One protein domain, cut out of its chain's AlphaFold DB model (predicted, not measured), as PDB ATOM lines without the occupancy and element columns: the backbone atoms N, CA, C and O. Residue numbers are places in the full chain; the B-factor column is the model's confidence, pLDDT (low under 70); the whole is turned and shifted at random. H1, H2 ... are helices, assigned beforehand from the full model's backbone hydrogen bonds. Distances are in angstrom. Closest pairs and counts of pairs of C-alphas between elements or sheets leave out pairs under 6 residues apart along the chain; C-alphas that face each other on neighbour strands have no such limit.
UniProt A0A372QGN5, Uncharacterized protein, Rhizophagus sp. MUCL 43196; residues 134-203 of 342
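Overview. This is residues 134 to 203 of the 342 residues of an uncharacterized protein of Rhizophagus sp. MUCL 43196 (UniProt A0A372QGN5). Two helices, H1 and H2, stand as the two sides of an open V without meeting, and a long looping link joins them. This link, residues 149 to 176, swings round beyond the last end of H1, runs across toward H2, and folds back on itself in a small hairpin-like loop before H2 begins. The last part of H2 and the tail after it stick out, with residues 191 to 201 standing free. The printed part has 70 residues with two named helices, H1 then H2, and no named strand; its class is all helix, though the helices hold 33 of the 70 residues, under half. It is loose, with a radius of gyration of the C-alphas of 14.7 A, and only just elongated, spanning 44 by 29 by 24 A.

Along the chain. H1 is residues 134 to 148, 20.6 A from first to last C-alpha, beginning at C-alpha 134 at (-2.248, 16.735, -29.220). H2, residues 177 to 194, is 24.7 A long and ends at C-alpha 194 at (-15.190, 38.314, -20.867).

Arrangement. H1 and H2 are apart, with no C-alpha of the one within 8 A of the other. Within their long link of 28 residues, residues 161 to 162 pair with residues 172 to 173, antiparallel. In H1 and H2 every O i to N i+4 pair is within hydrogen-bond range.

Size, cuts and confidence. The two C-alphas farthest apart, those of Glu 152 and Asn 196, are 44.3 A apart. The printed part has no cut. Its mean pLDDT is 70.8; 24 residues are under 70, namely residue 134, residue 155, residues 164 to 170, residue 177 and residues 190 to 203.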
ATOM      1  N   ASP A 134      -1.999  17.930 -28.418       67.88
ATOM      2  CA  ASP A 134      -2.248  16.735 -29.220       67.88
ATOM      3  C   ASP A 134      -3.727  16.319 -29.199       67.88
ATOM      4  O   ASP A 134      -4.263  15.963 -30.247       67.88
ATOM      5  N   ASP A 135      -4.415  16.440 -28.060       72.62
ATOM      6  CA  ASP A 135      -5.852  16.150 -27.952       72.62
ATOM      7  C   ASP A 135      -6.673  17.128 -28.801       72.62
ATOM      8  O   ASP A 135      -7.570  16.727 -29.540       72.62
ATOM      9  N   ILE A 136      -6.324  18.417 -28.768       75.56
ATOM     10  CA  ILE A 136      -7.000  19.438 -29.580       75.56
ATOM     11  C   ILE A 136      -6.734  19.210 -31.066       75.56
ATOM     12  O   ILE A 136      -7.662  19.272 -31.873       75.56
ATOM     13  N   LEU A 137      -5.489  18.927 -31.450       79.12
ATOM     14  CA  LEU A 137      -5.146  18.637 -32.842       79.12
ATOM     15  C   LEU A 137      -5.824  17.350 -33.340       79.12
ATOM     16  O   LEU A 137      -6.238  17.301 -34.500       79.12
ATOM     17  N   ALA A 138      -5.996  16.347 -32.475       75.75
ATOM     18  CA  ALA A 138      -6.751  15.132 -32.773       75.75
ATOM     19  C   ALA A 138      -8.251  15.416 -32.952       75.75
ATOM     20  O   ALA A 138      -8.846  14.949 -33.924       75.75
ATOM     21  N   CYS A 139      -8.854  16.242 -32.091       72.56
ATOM     22  CA  CYS A 139     -10.240  16.685 -32.257       72.56
ATOM     23  C   CYS A 139     -10.436  17.459 -33.569       72.56
ATOM     24  O   CYS A 139     -11.361  17.171 -34.329       72.56
ATOM     25  N   VAL A 140      -9.534  18.399 -33.880       80.75
ATOM     26  CA  VAL A 140      -9.557  19.145 -35.150       80.75
ATOM     27  C   VAL A 140      -9.439  18.190 -36.336       80.75
ATOM     28  O   VAL A 140     -10.161  18.345 -37.316       80.75
ATOM     29  N   HIS A 141      -8.583  17.174 -36.253       81.31
ATOM     30  CA  HIS A 141      -8.434  16.175 -37.307       81.31
ATOM     31  C   HIS A 141      -9.688  15.349 -37.542       81.31
ATOM     32  O   HIS A 141     -10.132  15.217 -38.679       81.31
ATOM     33  N   GLN A 142     -10.300  14.847 -36.472       76.62
ATOM     34  CA  GLN A 142     -11.554  14.111 -36.563       76.62
ATOM     35  C   GLN A 142     -12.646  14.962 -37.224       76.62
ATOM     36  O   GLN A 142     -13.417  14.466 -38.046       76.62
ATOM     37  N   TYR A 143     -12.684  16.255 -36.898       79.00
ATOM     38  CA  TYR A 143     -13.617  17.194 -37.501       79.00
ATOM     39  C   TYR A 143     -13.316  17.443 -38.983       79.00
ATOM     40  O   TYR A 143     -14.233  17.421 -39.801       79.00
ATOM     41  N   VAL A 144     -12.043  17.600 -39.353       76.25
ATOM     42  CA  VAL A 144     -11.609  17.721 -40.751       76.25
ATOM     43  C   VAL A 144     -12.016  16.483 -41.551       76.25
ATOM     44  O   VAL A 144     -12.699  16.643 -42.555       76.25
ATOM     45  N   VAL A 145     -11.711  15.270 -41.076       76.69
ATOM     46  CA  VAL A 145     -12.120  13.993 -41.703       76.69
ATOM     47  C   VAL A 145     -13.638  13.928 -41.891       76.69
ATOM     48  O   VAL A 145     -14.132  13.532 -42.949       76.69
ATOM     49  N   LYS A 146     -14.409  14.341 -40.877       79.94
ATOM     50  CA  LYS A 146     -15.878  14.343 -40.931       79.94
ATOM     51  C   LYS A 146     -16.420  15.367 -41.934       79.94
ATOM     52  O   LYS A 146     -17.372  15.063 -42.646       79.94
ATOM     53  N   LEU A 147     -15.829  16.560 -41.994       78.56
ATOM     54  CA  LEU A 147     -16.231  17.634 -42.906       78.56
ATOM     55  C   LEU A 147     -15.873  17.341 -44.363       78.56
ATOM     56  O   LEU A 147     -16.643  17.668 -45.266       78.56
ATOM     57  N   THR A 148     -14.691  16.781 -44.603       81.12
ATOM     58  CA  THR A 148     -14.210  16.494 -45.958       81.12
ATOM     59  C   THR A 148     -14.795  15.195 -46.500       81.12
ATOM     60  O   THR A 148     -14.927  15.056 -47.715       81.12
ATOM     61  N   GLY A 149     -15.169  14.260 -45.617       83.56
ATOM     62  CA  GLY A 149     -15.554  12.896 -45.980       83.56
ATOM     63  C   GLY A 149     -14.371  12.045 -46.456       83.56
ATOM     64  O   GLY A 149     -14.571  10.905 -46.874       83.56
ATOM     65  N   ASP A 150     -13.157  12.592 -46.389       82.44
ATOM     66  CA  ASP A 150     -11.920  11.937 -46.782       82.44
ATOM     67  C   ASP A 150     -11.279  11.287 -45.552       82.44
ATOM     68  O   ASP A 150     -10.929  11.966 -44.588       82.44
ATOM     69  N   LYS A 151     -11.160   9.958 -45.577       77.50
ATOM     70  CA  LYS A 151     -10.569   9.169 -44.487       77.50
ATOM     71  C   LYS A 151      -9.053   9.031 -44.611       77.50
ATOM     72  O   LYS A 151      -8.429   8.547 -43.671       77.50
ATOM     73  N   GLU A 152      -8.486   9.393 -45.758       81.06
ATOM     74  CA  GLU A 152      -7.049   9.320 -46.021       81.06
ATOM     75  C   GLU A 152      -6.346  10.656 -45.781       81.06
ATOM     76  O   GLU A 152      -5.116  10.682 -45.749       81.06
ATOM     77  N   ILE A 153      -7.106  11.741 -45.569       75.38
ATOM     78  CA  ILE A 153      -6.549  13.057 -45.257       75.38
ATOM     79  C   ILE A 153      -5.629  12.952 -44.044       75.38
ATOM     80  O   ILE A 153      -6.020  12.504 -42.967       75.38
ATOM     81  N   MET A 154      -4.382  13.360 -44.229       75.25
ATOM     82  CA  MET A 154      -3.369  13.376 -43.191       75.25
ATOM     83  C   MET A 154      -3.340  14.751 -42.545       75.25
ATOM     84  O   MET A 154      -3.676  15.776 -43.136       75.25
ATOM     85  N   HIS A 155      -2.869  14.809 -41.308       65.38
ATOM     86  CA  HIS A 155      -2.711  16.082 -40.620       65.38
ATOM     87  C   HIS A 155      -1.749  17.070 -41.311       65.38
ATOM     88  O   HIS A 155      -1.824  18.267 -41.061       65.38
ATOM     89  N   SER A 156      -0.827  16.587 -42.151       72.25
ATOM     90  CA  SER A 156       0.056  17.435 -42.964       72.25
ATOM     91  C   SER A 156      -0.670  18.169 -44.090       72.25
ATOM     92  O   SER A 156      -0.110  19.102 -44.662       72.25
ATOM     93  N   ASP A 157      -1.888  17.744 -44.417       76.62
ATOM     94  CA  ASP A 157      -2.619  18.214 -45.592       76.62
ATOM     95  C   ASP A 157      -3.414  19.491 -45.297       76.62
ATOM     96  O   ASP A 157      -3.987  20.104 -46.198       76.62
ATOM     97  N   TYR A 158      -3.433  19.927 -44.035       80.94
ATOM     98  CA  TYR A 158      -4.077  21.158 -43.606       80.94
ATOM     99  C   TYR A 158      -3.281  21.855 -42.497       80.94
ATOM    100  O   TYR A 158      -2.538  21.243 -41.734       80.94
ATOM    101  N   LEU A 159      -3.447  23.175 -42.408       83.12
ATOM    102  CA  LEU A 159      -2.818  24.002 -41.381       83.12
ATOM    103  C   LEU A 159      -3.862  24.430 -40.354       83.12
ATOM    104  O   LEU A 159      -4.937  24.909 -40.714       83.12
ATOM    105  N   VAL A 160      -3.520  24.314 -39.071       83.94
ATOM    106  CA  VAL A 160      -4.349  24.822 -37.975       83.94
ATOM    107  C   VAL A 160      -3.818  26.191 -37.569       83.94
ATOM    108  O   VAL A 160      -2.653  26.335 -37.204       83.94
ATOM    109  N   SER A 161      -4.661  27.216 -37.646       83.44
ATOM    110  CA  SER A 161      -4.309  28.569 -37.213       83.44
ATOM    111  C   SER A 161      -5.436  29.192 -36.406       83.44
ATOM    112  O   SER A 161      -6.609  28.919 -36.650       83.44
ATOM    113  N   TYR A 162      -5.067  30.020 -35.434       80.62
ATOM    114  CA  TYR A 162      -5.991  30.759 -34.592       80.62
ATOM    115  C   TYR A 162      -5.821  32.257 -34.821       80.62
ATOM    116  O   TYR A 162      -4.719  32.770 -35.034       80.62
ATOM    117  N   LYS A 163      -6.930  32.989 -34.764       78.62
ATOM    118  CA  LYS A 163      -6.921  34.441 -34.877       78.62
ATOM    119  C   LYS A 163      -7.858  35.031 -33.828       78.62
ATOM    120  O   LYS A 163      -9.044  34.713 -33.850       78.62
ATOM    121  N   PRO A 164      -7.357  35.897 -32.932       64.44
ATOM    122  CA  PRO A 164      -8.227  36.698 -32.089       64.44
ATOM    123  C   PRO A 164      -9.087  37.599 -32.970       64.44
ATOM    124  O   PRO A 164      -8.574  38.264 -33.869       64.44
ATOM    125  N   GLU A 165     -10.378  37.649 -32.676       57.53
ATOM    126  CA  GLU A 165     -11.396  38.310 -33.496       57.53
ATOM    127  C   GLU A 165     -11.042  39.762 -33.876       57.53
ATOM    128  O   GLU A 165     -11.225  40.183 -35.013       57.53
ATOM    129  N   LYS A 166     -10.425  40.506 -32.946       60.62
ATOM    130  CA  LYS A 166     -10.069  41.928 -33.107       60.62
ATOM    131  C   LYS A 166      -8.641  42.182 -33.614       60.62
ATOM    132  O   LYS A 166      -8.217  43.332 -33.686       60.62
ATOM    133  N   ALA A 167      -7.860  41.144 -33.916       58.22
ATOM    134  CA  ALA A 167      -6.478  41.313 -34.364       58.22
ATOM    135  C   ALA A 167      -6.406  41.562 -35.884       58.22
ATOM    136  O   ALA A 167      -6.930  40.783 -36.680       58.22
ATOM    137  N   GLY A 168      -5.722  42.625 -36.315       55.66
ATOM    138  CA  GLY A 168      -5.357  42.817 -37.724       55.66
ATOM    139  C   GLY A 168      -4.237  41.855 -38.148       55.66
ATOM    140  O   GLY A 168      -3.329  41.596 -37.364       55.66
ATOM    141  N   GLY A 169      -4.292  41.328 -39.380       63.41
ATOM    142  CA  GLY A 169      -3.258  40.446 -39.950       63.41
ATOM    143  C   GLY A 169      -3.674  38.984 -40.173       63.41
ATOM    144  O   GLY A 169      -4.827  38.596 -39.940       63.41
ATOM    145  N   VAL A 170      -2.718  38.196 -40.681       56.66
ATOM    146  CA  VAL A 170      -2.819  36.741 -40.907       56.66
ATOM    147  C   VAL A 170      -2.751  36.043 -39.542       56.66
ATOM    148  O   VAL A 170      -1.916  36.409 -38.718       56.66
ATOM    149  N   GLY A 171      -3.663  35.102 -39.270       70.69
ATOM    150  CA  GLY A 171      -3.733  34.381 -37.990       70.69
ATOM    151  C   GLY A 171      -2.428  33.662 -37.619       70.69
ATOM    152  O   GLY A 171      -1.563  33.437 -38.465       70.69
ATOM    153  N   MET A 172      -2.284  33.297 -36.347       78.75
ATOM    154  CA  MET A 172      -1.112  32.583 -35.844       78.75
ATOM    155  C   MET A 172      -1.315  31.075 -36.000       78.75
ATOM    156  O   MET A 172      -2.330  30.537 -35.567       78.75
ATOM    157  N   GLN A 173      -0.370  30.386 -36.636       82.75
ATOM    158  CA  GLN A 173      -0.429  28.929 -36.763       82.75
ATOM    159  C   GLN A 173      -0.162  28.253 -35.414       82.75
ATOM    160  O   GLN A 173       0.623  28.753 -34.614       82.75
ATOM    161  N   LEU A 174      -0.827  27.125 -35.169       82.12
ATOM    162  CA  LEU A 174      -0.584  26.243 -34.031       82.12
ATOM    163  C   LEU A 174       0.361  25.127 -34.484       82.12
ATOM    164  O   LEU A 174      -0.095  24.053 -34.868       82.12
ATOM    165  N   MET A 175       1.669  25.399 -34.504       73.88
ATOM    166  CA  MET A 175       2.671  24.423 -34.951       73.88
ATOM    167  C   MET A 175       3.374  23.727 -33.789       73.88
ATOM    168  O   MET A 175       3.797  22.577 -33.927       73.88
ATOM    169  N   ASP A 176       3.529  24.414 -32.657       75.94
ATOM    170  CA  ASP A 176       4.239  23.874 -31.505       75.94
ATOM    171  C   ASP A 176       3.629  24.268 -30.147       75.94
ATOM    172  O   ASP A 176       2.649  25.007 -30.026       75.94
ATOM    173  N   ALA A 177       4.220  23.737 -29.076       69.12
ATOM    174  CA  ALA A 177       3.765  23.985 -27.713       69.12
ATOM    175  C   ALA A 177       3.943  25.447 -27.259       69.12
ATOM    176  O   ALA A 177       3.268  25.869 -26.321       69.12
ATOM    177  N   GLN A 178       4.848  26.222 -27.866       71.06
ATOM    178  CA  GLN A 178       4.977  27.655 -27.578       71.06
ATOM    179  C   GLN A 178       3.821  28.426 -28.205       71.06
ATOM    180  O   GLN A 178       3.219  29.254 -27.520       71.06
ATOM    181  N   ASP A 179       3.456  28.096 -29.446       76.75
ATOM    182  CA  ASP A 179       2.263  28.643 -30.100       76.75
ATOM    183  C   ASP A 179       1.009  28.316 -29.288       76.75
ATOM    184  O   ASP A 179       0.172  29.186 -29.052       76.75
ATOM    185  N   TYR A 180       0.917  27.090 -28.770       79.06
ATOM    186  CA  TYR A 180      -0.203  26.664 -27.936       79.06
ATOM    187  C   TYR A 180      -0.240  27.352 -26.564       79.06
ATOM    188  O   TYR A 180      -1.291  27.813 -26.125       79.06
ATOM    189  N   LYS A 181       0.906  27.512 -25.890       78.69
ATOM    190  CA  LYS A 181       0.988  28.301 -24.646       78.69
ATOM    191  C   LYS A 181       0.595  29.756 -24.876       78.69
ATOM    192  O   LYS A 181      -0.074  30.357 -24.034       78.69
ATOM    193  N   LYS A 182       0.998  30.322 -26.015       81.94
ATOM    194  CA  LYS A 182       0.607  31.668 -26.420       81.94
ATOM    195  C   LYS A 182      -0.895  31.739 -26.701       81.94
ATOM    196  O   LYS A 182      -1.539  32.655 -26.202       81.94
ATOM    197  N   PHE A 183      -1.458  30.753 -27.394       82.69
ATOM    198  CA  PHE A 183      -2.900  30.602 -27.589       82.69
ATOM    199  C   PHE A 183      -3.653  30.551 -26.258       82.69
ATOM    200  O   PHE A 183      -4.560  31.350 -26.064       82.69
ATOM    201  N   LEU A 184      -3.244  29.702 -25.310       79.81
ATOM    202  CA  LEU A 184      -3.870  29.611 -23.988       79.81
ATOM    203  C   LEU A 184      -3.765  30.924 -23.206       79.81
ATOM    204  O   LEU A 184      -4.721  31.336 -22.557       79.81
ATOM    205  N   SER A 185      -2.623  31.612 -23.284       78.56
ATOM    206  CA  SER A 185      -2.453  32.929 -22.661       78.56
ATOM    207  C   SER A 185      -3.371  33.977 -23.289       78.56
ATOM    208  O   SER A 185      -4.002  34.752 -22.572       78.56
ATOM    209  N   ASP A 186      -3.460  33.999 -24.618       75.50
ATOM    210  CA  ASP A 186      -4.319  34.914 -25.364       75.50
ATOM    211  C   ASP A 186      -5.803  34.609 -25.081       75.50
ATOM    212  O   ASP A 186      -6.581  35.528 -24.831       75.50
ATOM    213  N   TYR A 187      -6.177  33.330 -25.011       74.25
ATOM    214  CA  TYR A 187      -7.514  32.855 -24.662       74.25
ATOM    215  C   TYR A 187      -7.891  33.193 -23.215       74.25
ATOM    216  O   TYR A 187      -8.962  33.741 -22.975       74.25
ATOM    217  N   LYS A 188      -6.990  32.980 -22.249       77.81
ATOM    218  CA  LYS A 188      -7.215  33.355 -20.845       77.81
ATOM    219  C   LYS A 188      -7.393  34.865 -20.688       77.81
ATOM    220  O   LYS A 188      -8.335  35.299 -20.041       77.81
ATOM    221  N   LYS A 189      -6.588  35.678 -21.386       77.12
ATOM    222  CA  LYS A 189      -6.782  37.141 -21.443       77.12
ATOM    223  C   LYS A 189      -8.130  37.536 -22.047       77.12
ATOM    224  O   LYS A 189      -8.662  38.581 -21.681       77.12
ATOM    225  N   LEU A 190      -8.662  36.759 -22.992       68.50
ATOM    226  CA  LEU A 190     -10.011  36.971 -23.522       68.50
ATOM    227  C   LEU A 190     -11.075  36.576 -22.498       68.50
ATOM    228  O   LEU A 190     -12.002  37.351 -22.306       68.50
ATOM    229  N   LEU A 191     -10.924  35.450 -21.799       65.75
ATOM    230  CA  LEU A 191     -11.834  35.038 -20.725       65.75
ATOM    231  C   LEU A 191     -11.853  36.036 -19.564       65.75
ATOM    232  O   LEU A 191     -12.925  36.375 -19.076       65.75
ATOM    233  N   ASP A 192     -10.702  36.575 -19.170       66.81
ATOM    234  CA  ASP A 192     -10.603  37.582 -18.108       66.81
ATOM    235  C   ASP A 192     -11.223  38.927 -18.540       66.81
ATOM    236  O   ASP A 192     -11.815  39.644 -17.732       66.81
ATOM    237  N   LYS A 193     -11.168  39.253 -19.841       62.66
ATOM    238  CA  LYS A 193     -11.927  40.373 -20.428       62.66
ATOM    239  C   LYS A 193     -13.426  40.070 -20.537       62.66
ATOM    240  O   LYS A 193     -14.228  40.981 -20.374       62.66
ATOM    241  N   LYS A 194     -13.805  38.808 -20.766       51.53
ATOM    242  CA  LYS A 194     -15.190  38.314 -20.867       51.53
ATOM    243  C   LYS A 194     -15.861  38.157 -19.493       51.53
ATOM    244  O   LYS A 194     -17.062  38.347 -19.382       51.53
ATOM    245  N   LYS A 195     -15.101  37.967 -18.406       49.53
ATOM    246  CA  LYS A 195     -15.603  38.149 -17.026       49.53
ATOM    247  C   LYS A 195     -16.035  39.596 -16.732       49.53
ATOM    248  O   LYS A 195     -16.750  39.813 -15.764       49.53
ATOM    249  N   ASN A 196     -15.650  40.562 -17.574       46.78
ATOM    250  CA  ASN A 196     -16.130  41.949 -17.530       46.78
ATOM    251  C   ASN A 196     -17.129  42.301 -18.650       46.78
ATOM    252  O   ASN A 196     -17.633  43.421 -18.670       46.78
ATOM    253  N   ILE A 197     -17.412  41.394 -19.592       47.72
ATOM    254  CA  ILE A 197     -18.384  41.599 -20.674       47.72
ATOM    255  C   ILE A 197     -19.032  40.243 -20.973       47.72
ATOM    256  O   ILE A 197     -18.413  39.387 -21.609       47.72
ATOM    257  N   GLU A 198     -20.264  40.056 -20.491       39.66
ATOM    258  CA  GLU A 198     -21.109  38.895 -20.785       39.66
ATOM    259  C   GLU A 198     -21.115  38.543 -22.282       39.66
ATOM    260  O   GLU A 198     -20.995  39.402 -23.154       39.66
ATOM    261  N   ASN A 199     -21.250  37.242 -22.549       50.25
ATOM    262  CA  ASN A 199     -21.333  36.605 -23.861       50.25
ATOM    263  C   ASN A 199     -21.954  37.485 -24.959       50.25
ATOM    264  O   ASN A 199     -23.165  37.679 -24.997       50.25
ATOM    265  N   ALA A 200     -21.138  37.916 -25.917       47.91
ATOM    266  CA  ALA A 200     -21.635  38.389 -27.198       47.91
ATOM    267  C   ALA A 200     -20.998  37.544 -28.297       47.91
ATOM    268  O   ALA A 200     -19.815  37.678 -28.600       47.91
ATOM    269  N   VAL A 201     -21.803  36.649 -28.870       46.19
ATOM    270  CA  VAL A 201     -21.651  36.271 -30.277       46.19
ATOM    271  C   VAL A 201     -21.547  37.584 -31.065       46.19
ATOM    272  O   VAL A 201     -22.355  38.480 -30.786       46.19
ATOM    273  N   PRO A 202     -20.581  37.740 -31.985       44.78
ATOM    274  CA  PRO A 202     -20.438  38.974 -32.749       44.78
ATOM    275  C   PRO A 202     -21.759  39.230 -33.456       44.78
ATOM    276  O   PRO A 202     -22.245  38.379 -34.210       44.78
ATOM    277  N   LYS A 203     -22.398  40.356 -33.145       52.00
ATOM    278  CA  LYS A 203     -23.645  40.707 -33.819       52.00
ATOM    279  C   LYS A 203     -23.283  40.969 -35.274       52.00
ATOM    280  O   LYS A 203     -22.173  41.402 -35.568       52.00
TER     281      LYS A 203